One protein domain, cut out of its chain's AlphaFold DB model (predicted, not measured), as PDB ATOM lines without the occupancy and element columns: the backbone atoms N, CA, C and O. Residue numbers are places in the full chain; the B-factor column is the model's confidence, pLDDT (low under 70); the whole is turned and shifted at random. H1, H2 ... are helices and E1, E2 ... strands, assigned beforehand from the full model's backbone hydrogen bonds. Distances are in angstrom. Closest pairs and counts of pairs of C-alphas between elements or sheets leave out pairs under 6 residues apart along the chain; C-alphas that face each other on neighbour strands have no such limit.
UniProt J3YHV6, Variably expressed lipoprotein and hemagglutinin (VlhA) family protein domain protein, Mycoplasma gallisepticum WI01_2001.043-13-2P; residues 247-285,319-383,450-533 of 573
ATOM      1  N   VAL A 247      10.112  37.506  47.708       95.06
ATOM      2  CA  VAL A 247       9.783  38.932  47.593       95.06
ATOM      3  C   VAL A 247      10.932  39.626  46.862       95.06
ATOM      4  O   VAL A 247      12.093  39.417  47.210       95.06
ATOM      5  N   LYS A 248      10.615  40.433  45.844       91.06
ATOM      6  CA  LYS A 248      11.589  41.201  45.054       91.06
ATOM      7  C   LYS A 248      11.591  42.660  45.492       91.06
ATOM      8  O   LYS A 248      10.591  43.356  45.340       91.06
ATOM      9  N   GLU A 249      12.742  43.125  45.944       86.25
ATOM     10  CA  GLU A 249      12.998  44.494  46.369       86.25
ATOM     11  C   GLU A 249      13.901  45.186  45.340       86.25
ATOM     12  O   GLU A 249      15.068  44.831  45.148       86.25
ATOM     13  N   VAL A 250      13.334  46.161  44.626       79.31
ATOM     14  CA  VAL A 250      14.042  46.906  43.577       79.31
ATOM     15  C   VAL A 250      14.892  48.008  44.201       79.31
ATOM     16  O   VAL A 250      14.415  48.759  45.055       79.31
ATOM     17  N   LEU A 251      16.146  48.135  43.759       75.12
ATOM     18  CA  LEU A 251      17.041  49.170  44.273       75.12
ATOM     19  C   LEU A 251      16.633  50.560  43.759       75.12
ATOM     20  O   LEU A 251      16.546  50.803  42.551       75.12
ATOM     21  N   VAL A 252      16.399  51.487  44.692       72.56
ATOM     22  CA  VAL A 252      15.963  52.867  44.416       72.56
ATOM     23  C   VAL A 252      16.911  53.880  45.056       72.56
ATOM     24  O   VAL A 252      17.315  53.720  46.205       72.56
ATOM     25  N   LYS A 253      17.238  54.962  44.333       68.94
ATOM     26  CA  LYS A 253      18.231  55.964  44.768       68.94
ATOM     27  C   LYS A 253      17.946  56.530  46.166       68.94
ATOM     28  O   LYS A 253      18.870  56.702  46.946       68.94
ATOM     29  N   ASN A 254      16.680  56.776  46.503       75.50
ATOM     30  CA  ASN A 254      16.292  57.429  47.760       75.50
ATOM     31  C   ASN A 254      16.570  56.581  49.020       75.50
ATOM     32  O   ASN A 254      16.501  57.109  50.124       75.50
ATOM     33  N   LYS A 255      16.880  55.285  48.861       80.88
ATOM     34  CA  LYS A 255      17.319  54.382  49.939       80.88
ATOM     35  C   LYS A 255      18.849  54.402  50.153       80.88
ATOM     36  O   LYS A 255      19.346  53.704  51.031       80.88
ATOM     37  N   LEU A 256      19.597  55.190  49.371       77.62
ATOM     38  CA  LEU A 256      21.052  55.349  49.463       77.62
ATOM     39  C   LEU A 256      21.414  56.647  50.214       77.62
ATOM     40  O   LEU A 256      20.910  57.723  49.896       77.62
ATOM     41  N   THR A 257      22.313  56.551  51.192       79.88
ATOM     42  CA  THR A 257      22.792  57.663  52.034       79.88
ATOM     43  C   THR A 257      24.324  57.655  52.121       79.88
ATOM     44  O   THR A 257      24.964  56.727  51.630       79.88
ATOM     45  N   GLY A 258      24.935  58.706  52.685       72.19
ATOM     46  CA  GLY A 258      26.401  58.806  52.801       72.19
ATOM     47  C   GLY A 258      27.143  58.983  51.465       72.19
ATOM     48  O   GLY A 258      28.333  58.707  51.374       72.19
ATOM     49  N   ILE A 259      26.439  59.419  50.417       67.19
ATOM     50  CA  ILE A 259      27.006  59.686  49.089       67.19
ATOM     51  C   ILE A 259      27.652  61.075  49.086       67.19
ATOM     52  O   ILE A 259      27.025  62.047  49.517       67.19
ATOM     53  N   ASP A 260      28.852  61.203  48.522       62.31
ATOM     54  CA  ASP A 260      29.433  62.516  48.245       62.31
ATOM     55  C   ASP A 260      28.656  63.294  47.156       62.31
ATOM     56  O   ASP A 260      27.912  62.746  46.334       62.31
ATOM     57  N   THR A 261      28.847  64.613  47.129       60.50
ATOM     58  CA  THR A 261      28.162  65.521  46.194       60.50
ATOM     59  C   THR A 261      28.556  65.317  44.728       60.50
ATOM     60  O   THR A 261      27.776  65.662  43.838       60.50
ATOM     61  N   THR A 262      29.716  64.719  44.449       56.97
ATOM     62  CA  THR A 262      30.187  64.434  43.082       56.97
ATOM     63  C   THR A 262      29.416  63.258  42.479       56.97
ATOM     64  O   THR A 262      29.072  63.274  41.291       56.97
ATOM     65  N   ASN A 263      29.084  62.271  43.317       52.06
ATOM     66  CA  ASN A 263      28.384  61.043  42.955       52.06
ATOM     67  C   ASN A 263      26.845  61.122  43.076       52.06
ATOM     68  O   ASN A 263      26.156  60.199  42.641       52.06
ATOM     69  N   ASN A 264      26.260  62.213  43.585       56.84
ATOM     70  CA  ASN A 264      24.812  62.335  43.836       56.84
ATOM     71  C   ASN A 264      23.956  62.854  42.640       56.84
ATOM     72  O   ASN A 264      23.019  63.632  42.817       56.84
ATOM     73  N   ARG A 265      24.227  62.433  41.398       50.88
ATOM     74  CA  ARG A 265      23.489  62.914  40.196       50.88
ATOM     75  C   ARG A 265      22.149  62.187  39.973       50.88
ATOM     76  O   ARG A 265      21.964  61.086  40.490       50.88
ATOM     77  N   GLU A 266      21.192  62.794  39.261       46.41
ATOM     78  CA  GLU A 266      19.827  62.240  39.113       46.41
ATOM     79  C   GLU A 266      19.741  61.006  38.201       46.41
ATOM     80  O   GLU A 266      19.185  60.009  38.648       46.41
ATOM     81  N   GLN A 267      20.332  61.018  36.998       42.56
ATOM     82  CA  GLN A 267      20.705  59.833  36.193       42.56
ATOM     83  C   GLN A 267      21.376  60.271  34.867       42.56
ATOM     84  O   GLN A 267      21.199  61.420  34.465       42.56
ATOM     85  N   PRO A 268      22.084  59.384  34.136       41.84
ATOM     86  CA  PRO A 268      22.749  58.155  34.561       41.84
ATOM     87  C   PRO A 268      24.281  58.325  34.505       41.84
ATOM     88  O   PRO A 268      24.852  58.592  33.454       41.84
ATOM     89  N   GLY A 269      24.960  58.156  35.643       38.59
ATOM     90  CA  GLY A 269      26.431  58.198  35.700       38.59
ATOM     91  C   GLY A 269      27.087  57.262  36.720       38.59
ATOM     92  O   GLY A 269      28.310  57.230  36.783       38.59
ATOM     93  N   ASN A 270      26.302  56.532  37.529       42.53
ATOM     94  CA  ASN A 270      26.824  55.556  38.506       42.53
ATOM     95  C   ASN A 270      25.801  54.542  39.082       42.53
ATOM     96  O   ASN A 270      26.209  53.527  39.638       42.53
ATOM     97  N   TYR A 271      24.486  54.778  38.961       42.88
ATOM     98  CA  TYR A 271      23.442  53.956  39.619       42.88
ATOM     99  C   TYR A 271      22.739  52.941  38.718       42.88
ATOM    100  O   TYR A 271      21.686  52.420  39.064       42.88
ATOM    101  N   SER A 272      23.293  52.692  37.542       41.38
ATOM    102  CA  SER A 272      22.879  51.607  36.671       41.38
ATOM    103  C   SER A 272      24.019  51.340  35.719       41.38
ATOM    104  O   SER A 272      24.419  52.229  34.967       41.38
ATOM    105  N   PHE A 273      24.521  50.118  35.750       45.09
ATOM    106  CA  PHE A 273      25.251  49.569  34.628       45.09
ATOM    107  C   PHE A 273      24.457  48.359  34.141       45.09
ATOM    108  O   PHE A 273      24.104  47.479  34.928       45.09
ATOM    109  N   VAL A 274      24.191  48.306  32.835       47.12
ATOM    110  CA  VAL A 274      24.102  47.007  32.162       47.12
ATOM    111  C   VAL A 274      25.474  46.368  32.343       47.12
ATOM    112  O   VAL A 274      26.480  47.068  32.224       47.12
ATOM    113  N   GLY A 275      25.537  45.078  32.670       47.44
ATOM    114  CA  GLY A 275      26.817  44.398  32.836       47.44
ATOM    115  C   GLY A 275      27.678  44.546  31.578       47.44
ATOM    116  O   GLY A 275      27.376  43.957  30.545       47.44
ATOM    117  N   TYR A 276      28.749  45.331  31.665       47.53
ATOM    118  CA  TYR A 276      29.833  45.326  30.686       47.53
ATOM    119  C   TYR A 276      30.845  44.268  31.127       47.53
ATOM    120  O   TYR A 276      31.205  44.233  32.304       47.53
ATOM    121  N   GLY A 277      31.296  43.408  30.215       51.44
ATOM    122  CA  GLY A 277      32.347  42.410  30.475       51.44
ATOM    123  C   GLY A 277      33.764  42.978  30.342       51.44
ATOM    124  O   GLY A 277      34.631  42.305  29.804       51.44
ATOM    125  N   VAL A 278      33.973  44.253  30.700       53.78
ATOM    126  CA  VAL A 278      35.246  44.979  30.539       53.78
ATOM    127  C   VAL A 278      35.453  45.986  31.674       53.78
ATOM    128  O   VAL A 278      34.485  46.526  32.212       53.78
ATOM    129  N   ASP A 279      36.714  46.273  32.008       52.97
ATOM    130  CA  ASP A 279      37.087  47.298  32.992       52.97
ATOM    131  C   ASP A 279      36.691  48.700  32.494       52.97
ATOM    132  O   ASP A 279      37.115  49.153  31.422       52.97
ATOM    133  N   VAL A 280      35.879  49.408  33.284       53.69
ATOM    134  CA  VAL A 280      35.298  50.704  32.889       53.69
ATOM    135  C   VAL A 280      36.272  51.884  33.010       53.69
ATOM    136  O   VAL A 280      35.896  53.013  32.701       53.69
ATOM    137  N   THR A 281      37.506  51.670  33.473       54.88
ATOM    138  CA  THR A 281      38.538  52.721  33.570       54.88
ATOM    139  C   THR A 281      39.428  52.830  32.332       54.88
ATOM    140  O   THR A 281      40.216  53.765  32.229       54.88
ATOM    141  N   THR A 282      39.239  51.947  31.346       51.00
ATOM    142  CA  THR A 282      40.031  51.845  30.101       51.00
ATOM    143  C   THR A 282      39.824  52.984  29.083       51.00
ATOM    144  O   THR A 282      40.347  52.932  27.970       51.00
ATOM    145  N   GLY A 283      39.081  54.037  29.442       51.09
ATOM    146  CA  GLY A 283      38.946  55.249  28.633       51.09
ATOM    147  C   GLY A 283      40.219  56.106  28.636       51.09
ATOM    148  O   GLY A 283      40.985  56.114  29.600       51.09
ATOM    149  N   SER A 284      40.437  56.877  27.565       44.25
ATOM    150  CA  SER A 284      41.579  57.796  27.460       44.25
ATOM    151  C   SER A 284      41.695  58.704  28.696       44.25
ATOM    152  O   SER A 284      40.724  59.349  29.091       44.25
ATOM    153  N   ASN A 285      42.899  58.787  29.272       50.69
ATOM    154  CA  ASN A 285      43.250  59.582  30.461       50.69
ATOM    155  C   ASN A 285      42.611  59.130  31.796       50.69
ATOM    156  O   ASN A 285      42.376  59.974  32.660       50.69
ATOM    157  N   PRO A 319      22.173  30.389  29.135       34.38
ATOM    158  CA  PRO A 319      21.617  31.514  29.896       34.38
ATOM    159  C   PRO A 319      22.374  32.837  29.693       34.38
ATOM    160  O   PRO A 319      23.541  32.847  29.303       34.38
ATOM    161  N   THR A 320      21.721  33.962  29.998       38.12
ATOM    162  CA  THR A 320      22.315  35.310  29.912       38.12
ATOM    163  C   THR A 320      22.568  35.921  31.295       38.12
ATOM    164  O   THR A 320      21.639  36.428  31.923       38.12
ATOM    165  N   ASP A 321      23.820  35.940  31.759       44.19
ATOM    166  CA  ASP A 321      24.191  36.380  33.120       44.19
ATOM    167  C   ASP A 321      24.255  37.918  33.293       44.19
ATOM    168  O   ASP A 321      25.320  38.514  33.472       44.19
ATOM    169  N   VAL A 322      23.107  38.602  33.208       41.66
ATOM    170  CA  VAL A 322      23.035  40.075  33.193       41.66
ATOM    171  C   VAL A 322      21.853  40.641  33.989       41.66
ATOM    172  O   VAL A 322      20.707  40.254  33.782       41.66
ATOM    173  N   SER A 323      22.116  41.617  34.864       45.22
ATOM    174  CA  SER A 323      21.102  42.263  35.712       45.22
ATOM    175  C   SER A 323      21.416  43.743  35.970       45.22
ATOM    176  O   SER A 323      22.539  44.186  35.728       45.22
ATOM    177  N   TRP A 324      20.444  44.513  36.482       50.75
ATOM    178  CA  TRP A 324      20.694  45.888  36.944       50.75
ATOM    179  C   TRP A 324      21.525  45.847  38.215       50.75
ATOM    180  O   TRP A 324      21.101  45.257  39.209       50.75
ATOM    181  N   ILE A 325      22.667  46.519  38.179       56.25
ATOM    182  CA  ILE A 325      23.602  46.622  39.293       56.25
ATOM    183  C   ILE A 325      23.904  48.095  39.596       56.25
ATOM    184  O   ILE A 325      23.933  48.949  38.705       56.25
ATOM    185  N   TYR A 326      24.116  48.379  40.877       61.84
ATOM    186  CA  TYR A 326      24.186  49.703  41.484       61.84
ATOM    187  C   TYR A 326      25.497  49.830  42.268       61.84
ATOM    188  O   TYR A 326      25.925  48.892  42.939       61.84
ATOM    189  N   SER A 327      26.142  50.993  42.174       64.44
ATOM    190  CA  SER A 327      27.406  51.277  42.857       64.44
ATOM    191  C   SER A 327      27.171  51.823  44.270       64.44
ATOM    192  O   SER A 327      26.524  52.861  44.419       64.44
ATOM    193  N   LEU A 328      27.742  51.181  45.296       68.25
ATOM    194  CA  LEU A 328      27.853  51.740  46.653       68.25
ATOM    195  C   LEU A 328      29.218  52.434  46.814       68.25
ATOM    196  O   LEU A 328      30.107  51.962  47.518       68.25
ATOM    197  N   THR A 329      29.404  53.538  46.092       64.62
ATOM    198  CA  THR A 329      30.649  54.328  46.081       64.62
ATOM    199  C   THR A 329      30.538  55.595  46.920       64.62
ATOM    200  O   THR A 329      29.546  56.315  46.820       64.62
ATOM    201  N   GLY A 330      31.602  55.894  47.668       60.84
ATOM    202  CA  GLY A 330      31.704  57.034  48.582       60.84
ATOM    203  C   GLY A 330      32.068  56.565  49.992       60.84
ATOM    204  O   GLY A 330      31.605  55.516  50.440       60.84
ATOM    205  N   GLN A 331      32.916  57.315  50.697       66.69
ATOM    206  CA  GLN A 331      33.278  56.984  52.077       66.69
ATOM    207  C   GLN A 331      32.046  57.133  52.980       66.69
ATOM    208  O   GLN A 331      31.496  58.223  53.106       66.69
ATOM    209  N   GLY A 332      31.621  56.037  53.615       72.12
ATOM    210  CA  GLY A 332      30.412  56.012  54.445       72.12
ATOM    211  C   GLY A 332      29.099  55.820  53.675       72.12
ATOM    212  O   GLY A 332      28.036  55.974  54.277       72.12
ATOM    213  N   ALA A 333      29.146  55.465  52.384       76.25
ATOM    214  CA  ALA A 333      27.951  55.148  51.608       76.25
ATOM    215  C   ALA A 333      27.194  53.933  52.188       76.25
ATOM    216  O   ALA A 333      27.792  52.904  52.520       76.25
ATOM    217  N   LYS A 334      25.867  54.058  52.294       86.19
ATOM    218  CA  LYS A 334      24.968  53.091  52.944       86.19
ATOM    219  C   LYS A 334      23.673  52.907  52.167       86.19
ATOM    220  O   LYS A 334      23.061  53.905  51.789       86.19
ATOM    221  N   TYR A 335      23.211  51.670  51.995       87.06
ATOM    222  CA  TYR A 335      21.922  51.369  51.361       87.06
ATOM    223  C   TYR A 335      20.952  50.700  52.336       87.06
ATOM    224  O   TYR A 335      21.209  49.591  52.802       87.06
ATOM    225  N   THR A 336      19.816  51.343  52.604       91.62
ATOM    226  CA  THR A 336      18.823  50.877  53.578       91.62
ATOM    227  C   THR A 336      17.628  50.245  52.881       91.62
ATOM    228  O   THR A 336      16.805  50.925  52.268       91.62
ATOM    229  N   LEU A 337      17.496  48.928  53.003       91.94
ATOM    230  CA  LEU A 337      16.314  48.193  52.584       91.94
ATOM    231  C   LEU A 337      15.318  48.069  53.744       91.94
ATOM    232  O   LEU A 337      15.685  47.656  54.834       91.94
ATOM    233  N   GLU A 338      14.041  48.335  53.485       94.50
ATOM    234  CA  GLU A 338      12.937  47.985  54.381       94.50
ATOM    235  C   GLU A 338      11.994  47.025  53.665       94.50
ATOM    236  O   GLU A 338      11.673  47.264  52.499       94.50
ATOM    237  N   PHE A 339      11.551  45.973  54.357       94.69
ATOM    238  CA  PHE A 339      10.658  44.947  53.813       94.69
ATOM    239  C   PHE A 339       9.729  44.379  54.895       94.69
ATOM    240  O   PHE A 339      10.073  44.346  56.076       94.69
ATOM    241  N   ASN A 340       8.545  43.909  54.495       96.19
ATOM    242  CA  ASN A 340       7.619  43.206  55.386       96.19
ATOM    243  C   ASN A 340       7.825  41.692  55.297       96.19
ATOM    244  O   ASN A 340       7.824  41.123  54.202       96.19
ATOM    245  N   TYR A 341       7.935  41.045  56.453       97.19
ATOM    246  CA  TYR A 341       8.260  39.634  56.563       97.19
ATOM    247  C   TYR A 341       7.390  38.951  57.628       97.19
ATOM    248  O   TYR A 341       7.381  39.338  58.798       97.19
ATOM    249  N   TYR A 342       6.646  37.924  57.213       97.75
ATOM    250  CA  TYR A 342       5.714  37.178  58.071       97.75
ATOM    251  C   TYR A 342       5.986  35.661  58.110       97.75
ATOM    252  O   TYR A 342       5.187  34.912  58.669       97.75
ATOM    253  N   GLY A 343       7.107  35.209  57.533       95.56
ATOM    254  CA  GLY A 343       7.564  33.814  57.569       95.56
ATOM    255  C   GLY A 343       8.319  33.429  58.860       95.56
ATOM    256  O   GLY A 343       8.240  34.147  59.861       95.56
ATOM    257  N   PRO A 344       9.076  32.313  58.854       94.50
ATOM    258  CA  PRO A 344       9.951  31.882  59.957       94.50
ATOM    259  C   PRO A 344      11.032  32.912  60.316       94.50
ATOM    260  O   PRO A 344      11.494  33.627  59.437       94.50
ATOM    261  N   SER A 345      11.514  32.950  61.563       94.06
ATOM    262  CA  SER A 345      12.537  33.917  62.027       94.06
ATOM    263  C   SER A 345      13.900  33.839  61.315       94.06
ATOM    264  O   SER A 345      14.771  34.672  61.567       94.06
ATOM    265  N   THR A 346      14.089  32.868  60.423       94.44
ATOM    266  CA  THR A 346      15.227  32.756  59.512       94.44
ATOM    267  C   THR A 346      14.775  32.867  58.057       94.44
ATOM    268  O   THR A 346      13.672  32.452  57.692       94.44
ATOM    269  N   GLY A 347      15.639  33.418  57.211       95.81
ATOM    270  CA  GLY A 347      15.400  33.545  55.779       95.81
ATOM    271  C   GLY A 347      16.698  33.691  54.994       95.81
ATOM    272  O   GLY A 347      17.792  33.709  55.556       95.81
ATOM    273  N   TYR A 348      16.570  33.810  53.680       96.75
ATOM    274  CA  TYR A 348      17.680  33.930  52.748       96.75
ATOM    275  C   TYR A 348      17.478  35.158  51.875       96.75
ATOM    276  O   TYR A 348      16.417  35.350  51.276       96.75
ATOM    277  N   LEU A 349      18.523  35.970  51.795       97.06
ATOM    278  CA  LEU A 349      18.628  37.092  50.885       97.06
ATOM    279  C   LEU A 349      19.578  36.728  49.746       97.06
ATOM    280  O   LEU A 349      20.697  36.272  49.976       97.06
ATOM    281  N   TYR A 350      19.134  37.001  48.527       95.12
ATOM    282  CA  TYR A 350      19.922  36.874  47.315       95.12
ATOM    283  C   TYR A 350      19.987  38.207  46.574       95.12
ATOM    284  O   TYR A 350      19.008  38.951  46.533       95.12
ATOM    285  N   PHE A 351      21.128  38.504  45.960       90.19
ATOM    286  CA  PHE A 351      21.302  39.645  45.057       90.19
ATOM    287  C   PHE A 351      22.449  39.364  44.076       90.19
ATOM    288  O   PHE A 351      23.426  38.719  44.461       90.19
ATOM    289  N   PRO A 352      22.365  39.816  42.813       85.94
ATOM    290  CA  PRO A 352      23.484  39.719  41.888       85.94
ATOM    291  C   PRO A 352      24.572  40.735  42.257       85.94
ATOM    292  O   PRO A 352      24.254  41.836  42.714       85.94
ATOM    293  N   TYR A 353      25.842  40.399  42.037       84.44
ATOM    294  CA  TYR A 353      26.972  41.301  42.259       84.44
ATOM    295  C   TYR A 353      28.128  41.068  41.278       84.44
ATOM    296  O   TYR A 353      28.295  39.968  40.746       84.44
ATOM    297  N   LYS A 354      28.940  42.110  41.052       82.31
ATOM    298  CA  LYS A 354      30.190  42.023  40.278       82.31
ATOM    299  C   LYS A 354      31.186  43.142  40.597       82.31
ATOM    300  O   LYS A 354      30.848  44.120  41.267       82.31
ATOM    301  N   LEU A 355      32.404  43.004  40.082       77.81
ATOM    302  CA  LEU A 355      33.455  44.020  40.117       77.81
ATOM    303  C   LEU A 355      33.380  44.949  38.890       77.81
ATOM    304  O   LEU A 355      32.768  44.626  37.873       77.81
ATOM    305  N   VAL A 356      34.007  46.120  39.000       67.12
ATOM    306  CA  VAL A 356      33.983  47.198  37.988       67.12
ATOM    307  C   VAL A 356      35.374  47.530  37.438       67.12
ATOM    308  O   VAL A 356      35.492  48.084  36.345       67.12
ATOM    309  N   LYS A 357      36.415  47.216  38.217       74.19
ATOM    310  CA  LYS A 357      37.792  47.660  38.019       74.19
ATOM    311  C   LYS A 357      38.761  46.614  38.572       74.19
ATOM    312  O   LYS A 357      38.590  46.177  39.708       74.19
ATOM    313  N   GLU A 358      39.768  46.213  37.805       77.25
ATOM    314  CA  GLU A 358      40.513  44.967  38.080       77.25
ATOM    315  C   GLU A 358      41.454  45.109  39.280       77.25
ATOM    316  O   GLU A 358      41.645  44.176  40.059       77.25
ATOM    317  N   SER A 359      41.977  46.318  39.504       80.94
ATOM    318  CA  SER A 359      42.787  46.632  40.690       80.94
ATOM    319  C   SER A 359      42.038  46.444  42.010       80.94
ATOM    320  O   SER A 359      42.662  46.333  43.062       80.94
ATOM    321  N   ASP A 360      40.707  46.431  41.967       81.88
ATOM    322  CA  ASP A 360      39.859  46.479  43.151       81.88
ATOM    323  C   ASP A 360      39.483  45.064  43.646       81.88
ATOM    324  O   ASP A 360      38.851  44.920  44.695       81.88
ATOM    325  N   LYS A 361      39.915  44.000  42.947       82.69
ATOM    326  CA  LYS A 361      39.541  42.597  43.227       82.69
ATOM    327  C   LYS A 361      39.891  42.105  44.633       82.69
ATOM    328  O   LYS A 361      39.149  41.327  45.217       82.69
ATOM    329  N   ASN A 362      40.980  42.622  45.205       85.19
ATOM    330  CA  ASN A 362      41.431  42.310  46.569       85.19
ATOM    331  C   ASN A 362      40.867  43.288  47.627       85.19
ATOM    332  O   ASN A 362      41.117  43.148  48.829       85.19
ATOM    333  N   MET A 363      40.118  44.302  47.186       86.38
ATOM    334  CA  MET A 363      39.516  45.345  48.021       86.38
ATOM    335  C   MET A 363      37.992  45.222  48.128       86.38
ATOM    336  O   MET A 363      37.401  45.919  48.950       86.38
ATOM    337  N   ALA A 364      37.361  44.351  47.338       87.00
ATOM    338  CA  ALA A 364      35.919  44.150  47.352       87.00
ATOM    339  C   ALA A 364      35.436  43.578  48.699       87.00
ATOM    340  O   ALA A 364      35.855  42.496  49.111       87.00
ATOM    341  N   ALA A 365      34.545  44.296  49.385       90.06
ATOM    342  CA  ALA A 365      33.870  43.825  50.591       90.06
ATOM    343  C   ALA A 365      32.503  44.498  50.764       90.06
ATOM    344  O   ALA A 365      32.261  45.604  50.282       90.06
ATOM    345  N   LEU A 366      31.609  43.830  51.488       92.00
ATOM    346  CA  LEU A 366      30.273  44.318  51.813       92.00
ATOM    347  C   LEU A 366      29.897  43.803  53.207       92.00
ATOM    348  O   LEU A 366      30.279  42.695  53.579       92.00
ATOM    349  N   GLN A 367      29.155  44.589  53.977       94.06
ATOM    350  CA  GLN A 367      28.634  44.194  55.288       94.06
ATOM    351  C   GLN A 367      27.202  44.714  55.459       94.06
ATOM    352  O   GLN A 367      26.801  45.658  54.771       94.06
ATOM    353  N   TYR A 368      26.433  44.127  56.374       95.06
ATOM    354  CA  TYR A 368      25.057  44.536  56.655       95.06
ATOM    355  C   TYR A 368      24.754  44.622  58.153       95.06
ATOM    356  O   TYR A 368      25.238  43.822  58.945       95.06
ATOM    357  N   SER A 369      23.896  45.563  58.539       96.00
ATOM    358  CA  SER A 369      23.217  45.574  59.836       96.00
ATOM    359  C   SER A 369      21.748  45.221  59.627       96.00
ATOM    360  O   SER A 369      21.043  45.888  58.868       96.00
ATOM    361  N   LEU A 370      21.277  44.164  60.289       97.00
ATOM    362  CA  LEU A 370      19.861  43.810  60.327       97.00
ATOM    363  C   LEU A 370      19.222  44.416  61.580       97.00
ATOM    364  O   LEU A 370      19.727  44.267  62.690       97.00
ATOM    365  N   ASN A 371      18.082  45.078  61.403       96.12
ATOM    366  CA  ASN A 371      17.200  45.566  62.459       96.12
ATOM    367  C   ASN A 371      17.861  46.489  63.504       96.12
ATOM    368  O   ASN A 371      17.373  46.575  64.636       96.12
ATOM    369  N   GLY A 372      18.928  47.196  63.111       91.88
ATOM    370  CA  GLY A 372      19.695  48.100  63.972       91.88
ATOM    371  C   GLY A 372      20.805  47.422  64.782       91.88
ATOM    372  O   GLY A 372      21.249  47.991  65.777       91.88
ATOM    373  N   ALA A 373      21.251  46.221  64.392       92.81
ATOM    374  CA  ALA A 373      22.403  45.554  64.994       92.81
ATOM    375  C   ALA A 373      23.639  46.476  65.018       92.81
ATOM    376  O   ALA A 373      24.041  47.028  63.990       92.81
ATOM    377  N   THR A 374      24.242  46.635  66.197       89.50
ATOM    378  CA  THR A 374      25.366  47.555  66.444       89.50
ATOM    379  C   THR A 374      26.673  47.107  65.795       89.50
ATOM    380  O   THR A 374      27.499  47.948  65.450       89.50
ATOM    381  N   THR A 375      26.843  45.799  65.601       91.56
ATOM    382  CA  THR A 375      27.968  45.199  64.878       91.56
ATOM    383  C   THR A 375      27.467  44.707  63.519       91.56
ATOM    384  O   THR A 375      26.644  43.791  63.493       91.56
ATOM    385  N   PRO A 376      27.924  45.286  62.392       92.81
ATOM    386  CA  PRO A 376      27.600  44.774  61.067       92.81
ATOM    387  C   PRO A 376      28.163  43.366  60.841       92.81
ATOM    388  O   PRO A 376      29.300  43.072  61.213       92.81
ATOM    389  N   THR A 377      27.389  42.518  60.174       95.31
ATOM    390  CA  THR A 377      27.805  41.188  59.723       95.31
ATOM    391  C   THR A 377      28.442  41.297  58.340       95.31
ATOM    392  O   THR A 377      27.882  41.929  57.442       95.31
ATOM    393  N   ALA A 378      29.606  40.680  58.142       93.81
ATOM    394  CA  ALA A 378      30.257  40.639  56.836       93.81
ATOM    395  C   ALA A 378      29.474  39.761  55.843       93.81
ATOM    396  O   ALA A 378      28.987  38.687  56.193       93.81
ATOM    397  N   VAL A 379      29.398  40.192  54.584       93.94
ATOM    398  CA  VAL A 379      29.057  39.309  53.465       93.94
ATOM    399  C   VAL A 379      30.358  38.649  53.026       93.94
ATOM    400  O   VAL A 379      31.227  39.304  52.452       93.94
ATOM    401  N   GLU A 380      30.523  37.367  53.342       90.75
ATOM    402  CA  GLU A 380      31.763  36.651  53.044       90.75
ATOM    403  C   GLU A 380      31.881  36.348  51.545       90.75
ATOM    404  O   GLU A 380      30.986  35.739  50.951       90.75
ATOM    405  N   PHE A 381      33.009  36.736  50.951       90.69
ATOM    406  CA  PHE A 381      33.406  36.392  49.587       90.69
ATOM    407  C   PHE A 381      34.700  35.572  49.629       90.69
ATOM    408  O   PHE A 381      35.567  35.816  50.473       90.69
ATOM    409  N   LYS A 382      34.859  34.627  48.701       90.00
ATOM    410  CA  LYS A 382      36.122  33.918  48.476       90.00
ATOM    411  C   LYS A 382      37.218  34.907  48.075       90.00
ATOM    412  O   LYS A 382      36.955  35.929  47.442       90.00
ATOM    413  N   ALA A 383      38.462  34.567  48.403       84.06
ATOM    414  CA  ALA A 383      39.623  35.303  47.917       84.06
ATOM    415  C   ALA A 383      39.700  35.242  46.382       84.06
ATOM    416  O   ALA A 383      39.430  34.198  45.786       84.06
ATOM    417  N   MET A 450      30.989  30.654  51.806       82.75
ATOM    418  CA  MET A 450      31.330  31.952  51.224       82.75
ATOM    419  C   MET A 450      30.825  32.088  49.786       82.75
ATOM    420  O   MET A 450      30.850  31.131  49.009       82.75
ATOM    421  N   ASN A 451      30.441  33.310  49.421       90.38
ATOM    422  CA  ASN A 451      30.075  33.690  48.057       90.38
ATOM    423  C   ASN A 451      31.318  33.697  47.145       90.38
ATOM    424  O   ASN A 451      32.432  33.866  47.629       90.38
ATOM    425  N   GLU A 452      31.162  33.537  45.830       90.31
ATOM    426  CA  GLU A 452      32.291  33.632  44.886       90.31
ATOM    427  C   GLU A 452      33.023  34.993  44.940       90.31
ATOM    428  O   GLU A 452      32.472  36.013  45.354       90.31
ATOM    429  N   ALA A 453      34.283  35.036  44.506       89.19
ATOM    430  CA  ALA A 453      35.009  36.303  44.401       89.19
ATOM    431  C   ALA A 453      34.336  37.222  43.350       89.19
ATOM    432  O   ALA A 453      34.013  36.744  42.260       89.19
ATOM    433  N   PRO A 454      34.110  38.527  43.612       86.75
ATOM    434  CA  PRO A 454      33.581  39.448  42.602       86.75
ATOM    435  C   PRO A 454      34.539  39.592  41.406       86.75
ATOM    436  O   PRO A 454      35.694  39.970  41.583       86.75
ATOM    437  N   THR A 455      34.055  39.351  40.183       81.06
ATOM    438  CA  THR A 455      34.841  39.447  38.934       81.06
ATOM    439  C   THR A 455      34.336  40.559  38.013       81.06
ATOM    440  O   THR A 455      33.220  41.056  38.178       81.06
ATOM    441  N   ILE A 456      35.147  40.969  37.030       71.19
ATOM    442  CA  ILE A 456      34.697  41.856  35.942       71.19
ATOM    443  C   ILE A 456      33.926  41.078  34.877       71.19
ATOM    444  O   ILE A 456      32.998  41.620  34.288       71.19
ATOM    445  N   ASP A 457      34.275  39.824  34.617       67.50
ATOM    446  CA  ASP A 457      33.773  39.138  33.424       67.50
ATOM    447  C   ASP A 457      32.335  38.622  33.597       67.50
ATOM    448  O   ASP A 457      31.559  38.630  32.643       67.50
ATOM    449  N   GLY A 458      31.953  38.234  34.820       68.38
ATOM    450  CA  GLY A 458      30.646  37.649  35.138       68.38
ATOM    451  C   GLY A 458      29.808  38.459  36.132       68.38
ATOM    452  O   GLY A 458      30.255  39.457  36.701       68.38
ATOM    453  N   ILE A 459      28.570  38.007  36.348       73.81
ATOM    454  CA  ILE A 459      27.721  38.407  37.476       73.81
ATOM    455  C   ILE A 459      27.501  37.180  38.356       73.81
ATOM    456  O   ILE A 459      26.879  36.210  37.931       73.81
ATOM    457  N   ASN A 460      27.959  37.254  39.600       84.69
ATOM    458  CA  ASN A 460      27.701  36.227  40.602       84.69
ATOM    459  C   ASN A 460      26.396  36.541  41.351       84.69
ATOM    460  O   ASN A 460      25.932  37.681  41.348       84.69
ATOM    461  N   ILE A 461      25.807  35.556  42.033       87.50
ATOM    462  CA  ILE A 461      24.655  35.761  42.927       87.50
ATOM    463  C   ILE A 461      25.084  35.460  44.358       87.50
ATOM    464  O   ILE A 461      25.627  34.392  44.630       87.50
ATOM    465  N   ALA A 462      24.841  36.398  45.271       92.81
ATOM    466  CA  ALA A 462      25.108  36.201  46.688       92.81
ATOM    467  C   ALA A 462      23.981  35.382  47.329       92.81
ATOM    468  O   ALA A 462      22.822  35.538  46.945       92.81
ATOM    469  N   LYS A 463      24.305  34.563  48.332       95.00
ATOM    470  CA  LYS A 463      23.360  33.975  49.291       95.00
ATOM    471  C   LYS A 463      23.783  34.431  50.685       95.00
ATOM    472  O   LYS A 463      24.889  34.139  51.131       95.00
ATOM    473  N   VAL A 464      22.898  35.139  51.377       95.31
ATOM    474  CA  VAL A 464      23.088  35.580  52.763       95.31
ATOM    475  C   VAL A 464      21.970  34.987  53.609       95.31
ATOM    476  O   VAL A 464      20.795  35.222  53.333       95.31
ATOM    477  N   THR A 465      22.321  34.225  54.643       95.56
ATOM    478  CA  THR A 465      21.350  33.754  55.637       95.56
ATOM    479  C   THR A 465      21.071  34.875  56.632       95.56
ATOM    480  O   THR A 465      21.982  35.388  57.278       95.56
ATOM    481  N   LEU A 466      19.802  35.248  56.767       95.94
ATOM    482  CA  LEU A 466      19.317  36.200  57.757       95.94
ATOM    483  C   LEU A 466      18.710  35.423  58.930       95.94
ATOM    484  O   LEU A 466      17.826  34.589  58.727       95.94
ATOM    485  N   THR A 467      19.170  35.700  60.148       94.06
ATOM    486  CA  THR A 467      18.556  35.234  61.400       94.06
ATOM    487  C   THR A 467      17.814  36.384  62.074       94.06
ATOM    488  O   THR A 467      17.951  37.533  61.666       94.06
ATOM    489  N   ASP A 468      17.014  36.082  63.097       93.12
ATOM    490  CA  ASP A 468      16.382  37.090  63.963       93.12
ATOM    491  C   ASP A 468      15.502  38.103  63.200       93.12
ATOM    492  O   ASP A 468      15.358  39.275  63.575       93.12
ATOM    493  N   LEU A 469      14.873  37.624  62.119       96.00
ATOM    494  CA  LEU A 469      13.866  38.369  61.373       96.00
ATOM    495  C   LEU A 469      12.647  38.620  62.265       96.00
ATOM    496  O   LEU A 469      12.035  37.697  62.810       96.00
ATOM    497  N   LYS A 470      12.291  39.896  62.403       95.62
ATOM    498  CA  LYS A 470      11.146  40.360  63.187       95.62
ATOM    499  C   LYS A 470       9.846  40.062  62.445       95.62
ATOM    500  O   LYS A 470       9.790  40.101  61.219       95.62
ATOM    501  N   PHE A 471       8.778  39.836  63.201       96.12
ATOM    502  CA  PHE A 471       7.425  39.794  62.658       96.12
ATOM    503  C   PHE A 471       7.018  41.187  62.147       96.12
ATOM    504  O   PHE A 471       6.954  42.135  62.930       96.12
ATOM    505  N   GLY A 472       6.720  41.313  60.852       96.44
ATOM    506  CA  GLY A 472       6.368  42.589  60.226       96.44
ATOM    507  C   GLY A 472       7.557  43.271  59.551       96.44
ATOM    508  O   GLY A 472       8.276  42.643  58.774       96.44
ATOM    509  N   GLN A 473       7.723  44.574  59.776       96.56
ATOM    510  CA  GLN A 473       8.757  45.359  59.101       96.56
ATOM    511  C   GLN A 473      10.152  45.005  59.631       96.56
ATOM    512  O   GLN A 473      10.388  44.967  60.840       96.56
ATOM    513  N   ASN A 474      11.076  44.775  58.704       97.62
ATOM    514  CA  ASN A 474      12.498  44.596  58.952       97.62
ATOM    515  C   ASN A 474      13.280  45.655  58.173       97.62
ATOM    516  O   ASN A 474      12.877  46.037  57.071       97.62
ATOM    517  N   THR A 475      14.413  46.079  58.728       96.81
ATOM    518  CA  THR A 475      15.323  47.050  58.105       96.81
ATOM    519  C   THR A 475      16.701  46.421  57.959       96.81
ATOM    520  O   THR A 475      17.231  45.874  58.920       96.81
ATOM    521  N   LEU A 476      17.293  46.500  56.774       95.81
ATOM    522  CA  LEU A 476      18.601  45.945  56.445       95.81
ATOM    523  C   LEU A 476      19.469  47.051  55.837       95.81
ATOM    524  O   LEU A 476      19.207  47.505  54.725       95.81
ATOM    525  N   GLU A 477      20.484  47.498  56.568       94.81
ATOM    526  CA  GLU A 477      21.415  48.537  56.125       94.81
ATOM    527  C   GLU A 477      22.711  47.898  55.615       94.81
ATOM    528  O   GLU A 477      23.493  47.362  56.396       94.81
ATOM    529  N   PHE A 478      22.958  47.981  54.311       92.56
ATOM    530  CA  PHE A 478      24.239  47.632  53.704       92.56
ATOM    531  C   PHE A 478      25.238  48.779  53.817       92.56
ATOM    532  O   PHE A 478      24.882  49.940  53.615       92.56
ATOM    533  N   SER A 479      26.504  48.450  54.062       91.25
ATOM    534  CA  SER A 479      27.621  49.398  54.067       91.25
ATOM    535  C   SER A 479      28.916  48.742  53.586       91.25
ATOM    536  O   SER A 479      28.991  47.524  53.403       91.25
ATOM    537  N   VAL A 480      29.944  49.562  53.375       88.88
ATOM    538  CA  VAL A 480      31.297  49.126  53.009       88.88
ATOM    539  C   VAL A 480      32.204  49.259  54.237       88.88
ATOM    540  O   VAL A 480      32.157  50.308  54.885       88.88
ATOM    541  N   PRO A 481      33.025  48.249  54.581       88.88
ATOM    542  CA  PRO A 481      34.065  48.404  55.598       88.88
ATOM    543  C   PRO A 481      35.066  49.514  55.232       88.88
ATOM    544  O   PRO A 481      35.268  49.811  54.053       88.88
ATOM    545  N   SER A 482      35.736  50.097  56.230       85.38
ATOM    546  CA  SER A 482      36.844  51.037  55.996       85.38
ATOM    547  C   SER A 482      37.922  50.420  55.098       85.38
ATOM    548  O   SER A 482      38.189  49.221  55.175       85.38
ATOM    549  N   ASP A 483      38.527  51.245  54.240       84.62
ATOM    550  CA  ASP A 483      39.611  50.874  53.312       84.62
ATOM    551  C   ASP A 483      39.265  49.745  52.314       84.62
ATOM    552  O   ASP A 483      40.139  49.164  51.662       84.62
ATOM    553  N   LYS A 484      37.969  49.452  52.156       87.81
ATOM    554  CA  LYS A 484      37.411  48.530  51.163       87.81
ATOM    555  C   LYS A 484      36.554  49.277  50.147       87.81
ATOM    556  O   LYS A 484      36.207  50.445  50.321       87.81
ATOM    557  N   VAL A 485      36.204  48.584  49.070       83.25
ATOM    558  CA  VAL A 485      35.252  49.062  48.064       83.25
ATOM    559  C   VAL A 485      34.090  48.086  47.959       83.25
ATOM    560  O   VAL A 485      34.269  46.882  48.133       83.25
ATOM    561  N   ALA A 486      32.891  48.579  47.666       82.94
ATOM    562  CA  ALA A 486      31.774  47.687  47.396       82.94
ATOM    563  C   ALA A 486      31.934  47.017  46.024       82.94
ATOM    564  O   ALA A 486      32.271  47.710  45.057       82.94
ATOM    565  N   PRO A 487      31.588  45.725  45.874       83.31
ATOM    566  CA  PRO A 487      31.135  45.251  44.575       83.31
ATOM    567  C   PRO A 487      29.863  46.021  44.186       83.31
ATOM    568  O   PRO A 487      29.102  46.481  45.042       83.31
ATOM    569  N   MET A 488      29.591  46.138  42.890       78.25
ATOM    570  CA  MET A 488      28.266  46.575  42.464       78.25
ATOM    571  C   MET A 488      27.243  45.495  42.807       78.25
ATOM    572  O   MET A 488      27.517  44.320  42.573       78.25
ATOM    573  N   ILE A 489      26.072  45.890  43.308       82.25
ATOM    574  CA  ILE A 489      24.995  44.980  43.730       82.25
ATOM    575  C   ILE A 489      23.687  45.303  43.012       82.25
ATOM    576  O   ILE A 489      23.416  46.466  42.729       82.25
ATOM    577  N   GLY A 490      22.871  44.300  42.700       76.56
ATOM    578  CA  GLY A 490      21.567  44.495  42.063       76.56
ATOM    579  C   GLY A 490      20.370  44.310  42.983       76.56
ATOM    580  O   GLY A 490      20.493  44.327  44.205       76.56
ATOM    581  N   ASN A 491      19.200  44.131  42.359       83.25
ATOM    582  CA  ASN A 491      17.923  43.877  43.036       83.25
ATOM    583  C   ASN A 491      18.033  42.761  44.083       83.25
ATOM    584  O   ASN A 491      18.747  41.775  43.889       83.25
ATOM    585  N   MET A 492      17.297  42.925  45.178       89.06
ATOM    586  CA  MET A 492      17.337  42.044  46.340       89.06
ATOM    587  C   MET A 492      16.129  41.106  46.332       89.06
ATOM    588  O   MET A 492      15.015  41.508  46.001       89.06
ATOM    589  N   TYR A 493      16.352  39.843  46.682       94.88
ATOM    590  CA  TYR A 493      15.360  38.773  46.605       94.88
ATOM    591  C   TYR A 493      15.337  38.013  47.927       94.88
ATOM    592  O   TYR A 493      16.331  37.395  48.306       94.88
ATOM    593  N   ILE A 494      14.214  38.075  48.637       97.88
ATOM    594  CA  ILE A 494      14.067  37.532  49.993       97.88
ATOM    595  C   ILE A 494      13.146  36.316  49.945       97.88
ATOM    596  O   ILE A 494      12.038  36.398  49.420       97.88
ATOM    597  N   THR A 495      13.579  35.191  50.504       97.81
ATOM    598  CA  THR A 495      12.801  33.944  50.595       97.81
ATOM    599  C   THR A 495      12.989  33.309  51.972       97.81
ATOM    600  O   THR A 495      14.018  33.521  52.610       97.81
ATOM    601  N   SER A 496      12.024  32.527  52.454       97.25
ATOM    602  CA  SER A 496      12.197  31.706  53.666       97.25
ATOM    603  C   SER A 496      12.715  30.296  53.355       97.25
ATOM    604  O   SER A 496      12.991  29.523  54.268       97.25
ATOM    605  N   ASN A 497      12.851  29.950  52.072       95.12
ATOM    606  CA  ASN A 497      13.173  28.606  51.609       95.12
ATOM    607  C   ASN A 497      14.213  28.674  50.481       95.12
ATOM    608  O   ASN A 497      13.933  29.171  49.388       95.12
ATOM    609  N   ASP A 498      15.416  28.161  50.736       90.75
ATOM    610  CA  ASP A 498      16.540  28.267  49.804       90.75
ATOM    611  C   ASP A 498      16.377  27.432  48.526       90.75
ATOM    612  O   ASP A 498      17.003  27.740  47.510       90.75
ATOM    613  N   GLN A 499      15.444  26.477  48.507       91.75
ATOM    614  CA  GLN A 499      15.060  25.735  47.301       91.75
ATOM    615  C   GLN A 499      14.466  26.648  46.208       91.75
ATOM    616  O   GLN A 499      14.397  26.271  45.034       91.75
ATOM    617  N   ASN A 500      14.090  27.888  46.549       91.69
ATOM    618  CA  ASN A 500      13.684  28.904  45.577       91.69
ATOM    619  C   ASN A 500      14.861  29.542  44.809       91.69
ATOM    620  O   ASN A 500      14.607  30.302  43.871       91.69
ATOM    621  N   GLN A 501      16.125  29.206  45.116       88.69
ATOM    622  CA  GLN A 501      17.319  29.751  44.448       88.69
ATOM    623  C   GLN A 501      17.233  29.706  42.914       88.69
ATOM    624  O   GLN A 501      17.568  30.691  42.263       88.69
ATOM    625  N   ARG A 502      16.725  28.617  42.314       81.25
ATOM    626  CA  ARG A 502      16.575  28.521  40.846       81.25
ATOM    627  C   ARG A 502      15.555  29.519  40.284       81.25
ATOM    628  O   ARG A 502      15.771  30.066  39.209       81.25
ATOM    629  N   LYS A 503      14.461  29.786  41.006       86.12
ATOM    630  CA  LYS A 503      13.465  30.797  40.605       86.12
ATOM    631  C   LYS A 503      14.067  32.201  40.677       86.12
ATOM    632  O   LYS A 503      13.828  33.008  39.786       86.12
ATOM    633  N   ILE A 504      14.882  32.454  41.701       86.50
ATOM    634  CA  ILE A 504      15.607  33.715  41.891       86.50
ATOM    635  C   ILE A 504      16.667  33.913  40.794       86.50
ATOM    636  O   ILE A 504      16.685  34.970  40.173       86.50
ATOM    637  N   TYR A 505      17.492  32.899  40.494       80.88
ATOM    638  CA  TYR A 505      18.453  32.917  39.378       80.88
ATOM    639  C   TYR A 505      17.748  33.253  38.053       80.88
ATOM    640  O   TYR A 505      18.169  34.151  37.327       80.88
ATOM    641  N   ASN A 506      16.620  32.591  37.776       72.75
ATOM    642  CA  ASN A 506      15.838  32.835  36.568       72.75
ATOM    643  C   ASN A 506      15.283  34.269  36.491       72.75
ATOM    644  O   ASN A 506      15.396  34.902  35.445       72.75
ATOM    645  N   GLU A 507      14.743  34.809  37.586       78.81
ATOM    646  CA  GLU A 507      14.227  36.186  37.653       78.81
ATOM    647  C   GLU A 507      15.336  37.254  37.569       78.81
ATOM    648  O   GLU A 507      15.132  38.310  36.969       78.81
ATOM    649  N   ILE A 508      16.518  36.990  38.139       74.38
ATOM    650  CA  ILE A 508      17.684  37.888  38.068       74.38
ATOM    651  C   ILE A 508      18.151  38.086  36.621       74.38
ATOM    652  O   ILE A 508      18.549  39.202  36.268       74.38
ATOM    653  N   PHE A 509      18.079  37.020  35.819       67.88
ATOM    654  CA  PHE A 509      18.649  36.928  34.473       67.88
ATOM    655  C   PHE A 509      17.617  36.914  33.329       67.88
ATOM    656  O   PHE A 509      17.989  36.961  32.160       67.88
ATOM    657  N   GLY A 510      16.317  36.917  33.639       58.44
ATOM    658  CA  GLY A 510      15.236  36.928  32.643       58.44
ATOM    659  C   GLY A 510      15.010  35.587  31.930       58.44
ATOM    660  O   GLY A 510      14.424  35.559  30.845       58.44
ATOM    661  N   ASN A 511      15.457  34.483  32.533       59.12
ATOM    662  CA  ASN A 511      15.277  33.133  32.003       59.12
ATOM    663  C   ASN A 511      13.840  32.650  32.254       59.12
ATOM    664  O   ASN A 511      13.374  32.645  33.396       59.12
ATOM    665  N   THR A 512      13.158  32.145  31.226       58.16
ATOM    666  CA  THR A 512      11.928  31.356  31.384       58.16
ATOM    667  C   THR A 512      12.218  29.892  31.063       58.16
ATOM    668  O   THR A 512      12.828  29.561  30.048       58.16
ATOM    669  N   SER A 513      11.833  28.988  31.966       52.97
ATOM    670  CA  SER A 513      12.074  27.549  31.827       52.97
ATOM    671  C   SER A 513      10.753  26.815  31.644       52.97
ATOM    672  O   SER A 513       9.974  26.722  32.595       52.97
ATOM    673  N   ASN A 514      10.542  26.259  30.453       47.28
ATOM    674  CA  ASN A 514       9.432  25.358  30.169       47.28
ATOM    675  C   ASN A 514       9.974  23.927  30.294       47.28
ATOM    676  O   ASN A 514      10.609  23.419  29.371       47.28
ATOM    677  N   ASP A 515       9.805  23.354  31.486       43.09
ATOM    678  CA  ASP A 515      10.070  21.964  31.877       43.09
ATOM    679  C   ASP A 515      11.248  21.238  31.190       43.09
ATOM    680  O   ASP A 515      11.132  20.576  30.159       43.09
ATOM    681  N   SER A 516      12.388  21.239  31.888       43.75
ATOM    682  CA  SER A 516      13.521  20.297  31.763       43.75
ATOM    683  C   SER A 516      14.330  20.231  30.455       43.75
ATOM    684  O   SER A 516      15.448  19.725  30.506       43.75
ATOM    685  N   THR A 517      13.848  20.749  29.320       34.91
ATOM    686  CA  THR A 517      14.554  20.614  28.019       34.91
ATOM    687  C   THR A 517      14.761  21.914  27.243       34.91
ATOM    688  O   THR A 517      15.435  21.905  26.214       34.91
ATOM    689  N   SER A 518      14.248  23.050  27.728       34.91
ATOM    690  CA  SER A 518      14.508  24.356  27.111       34.91
ATOM    691  C   SER A 518      14.533  25.506  28.123       34.91
ATOM    692  O   SER A 518      13.730  25.562  29.058       34.91
ATOM    693  N   VAL A 519      15.452  26.447  27.896       37.69
ATOM    694  CA  VAL A 519      15.444  27.786  28.495       37.69
ATOM    695  C   VAL A 519      15.165  28.765  27.367       37.69
ATOM    696  O   VAL A 519      15.860  28.759  26.353       37.69
ATOM    697  N   THR A 520      14.142  29.596  27.530       38.91
ATOM    698  CA  THR A 520      13.870  30.722  26.639       38.91
ATOM    699  C   THR A 520      14.289  31.998  27.357       38.91
ATOM    700  O   THR A 520      13.811  32.290  28.451       38.91
ATOM    701  N   VAL A 521      15.190  32.769  26.756       42.53
ATOM    702  CA  VAL A 521      15.537  34.102  27.255       42.53
ATOM    703  C   VAL A 521      14.600  35.101  26.594       42.53
ATOM    704  O   VAL A 521      14.625  35.283  25.376       42.53
ATOM    705  N   ASP A 522      13.768  35.764  27.390       45.53
ATOM    706  CA  ASP A 522      13.022  36.924  26.913       45.53
ATOM    707  C   ASP A 522      14.005  38.095  26.802       45.53
ATOM    708  O   ASP A 522      14.205  38.821  27.768       45.53
ATOM    709  N   LEU A 523      14.637  38.280  25.638       45.88
ATOM    710  CA  LEU A 523      15.631  39.340  25.393       45.88
ATOM    711  C   LEU A 523      15.082  40.774  25.558       45.88
ATOM    712  O   LEU A 523      15.849  41.735  25.499       45.88
ATOM    713  N   LEU A 524      13.773  40.953  25.762       43.09
ATOM    714  CA  LEU A 524      13.208  42.244  26.151       43.09
ATOM    715  C   LEU A 524      13.242  42.440  27.665       43.09
ATOM    716  O   LEU A 524      13.303  43.593  28.095       43.09
ATOM    717  N   LYS A 525      13.164  41.365  28.464       41.62
ATOM    718  CA  LYS A 525      13.171  41.373  29.942       41.62
ATOM    719  C   LYS A 525      14.533  41.029  30.554       41.62
ATOM    720  O   LYS A 525      14.924  41.694  31.512       41.62
ATOM    721  N   GLY A 526      15.200  40.006  30.030       37.81
ATOM    722  CA  GLY A 526      16.592  39.657  30.293       37.81
ATOM    723  C   GLY A 526      17.536  40.594  29.547       37.81
ATOM    724  O   GLY A 526      17.161  41.230  28.560       37.81
ATOM    725  N   TYR A 527      18.758  40.711  30.049       42.78
ATOM    726  CA  TYR A 527      19.760  41.639  29.529       42.78
ATOM    727  C   TYR A 527      20.893  40.839  28.863       42.78
ATOM    728  O   TYR A 527      21.133  39.686  29.208       42.78
ATOM    729  N   SER A 528      21.607  41.435  27.910       39.56
ATOM    730  CA  SER A 528      22.818  40.860  27.299       39.56
ATOM    731  C   SER A 528      24.054  41.636  27.763       39.56
ATOM    732  O   SER A 528      23.968  42.861  27.875       39.56
ATOM    733  N   LEU A 529      25.189  40.961  28.019       41.59
ATOM    734  CA  LEU A 529      26.426  41.653  28.393       41.59
ATOM    735  C   LEU A 529      26.833  42.491  27.185       41.59
ATOM    736  O   LEU A 529      27.163  41.949  26.129       41.59
ATOM    737  N   ALA A 530      26.761  43.811  27.314       43.94
ATOM    738  CA  ALA A 530      27.121  44.691  26.220       43.94
ATOM    739  C   ALA A 530      28.647  44.667  26.079       43.94
ATOM    740  O   ALA A 530      29.367  45.153  26.949       43.94
ATOM    741  N   SER A 531      29.152  44.115  24.974       37.81
ATOM    742  CA  SER A 531      30.578  44.189  24.623       37.81
ATOM    743  C   SER A 531      30.989  45.578  24.113       37.81
ATOM    744  O   SER A 531      32.172  45.851  23.928       37.81
ATOM    745  N   GLY A 532      30.023  46.480  23.905       39.41
ATOM    746  CA  GLY A 532      30.255  47.864  23.518       39.41
ATOM    747  C   GLY A 532      28.982  48.710  23.521       39.41
ATOM    748  O   GLY A 532      27.870  48.224  23.711       39.41
ATOM    749  N   TRP A 533      29.153  50.009  23.283       39.78
ATOM    750  CA  TRP A 533      28.098  51.033  23.290       39.78
ATOM    751  C   TRP A 533      27.117  50.961  22.100       39.78
ATOM    752  O   TRP A 533      26.183  51.756  22.033       39.78
TER     753      TRP A 533
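What this domain is: This is residues 247 to 285, 319 to 383 and 450 to 533 of the 573 residues of the protein "Variably expressed lipoprotein and hemagglutinin (VlhA) family protein domain protein" of Mycoplasma gallisepticum WI01_2001.043-13-2P (UniProt J3YHV6). With little regular structure, this is a sandwich of antiparallel sheets, branched E1 E3 E6 E8 E9 facing E2 E7 E4 E5; H1 covers the first, with hairpin E10 and E11 beyond. Eleven named strands and one helix, after E9, hold 69 of the 188 printed residues: mostly strand. It is compact, spanning 52 by 47 by 34 A, with a radius of gyration of the C-alphas of 16.7 A.

How they stand to each other: Look beside E3, residues 347 to 354: E6, residues 460 to 466, lies on one side, N 349 to O 464 being 2.8 A. H1, residues 498 to 509, is on this sheet at a height of 8.6 A. It has 6 of 8 O i to N i+4 pairs within hydrogen-bond range.

Where its parts are: Find E1, residues 247 to 249, starting at (9.783, 38.932, 47.593); E11, residues 518 to 521, ends at (15.537, 34.102, 27.255).

The domain as a whole: The printed part has two cuts: across the first the C-alphas of residues 285 and 319 are 35.4 A apart, across the second those of residues 383 and 450 are 9.5 A apart; 69 printed residues have pLDDT under 70.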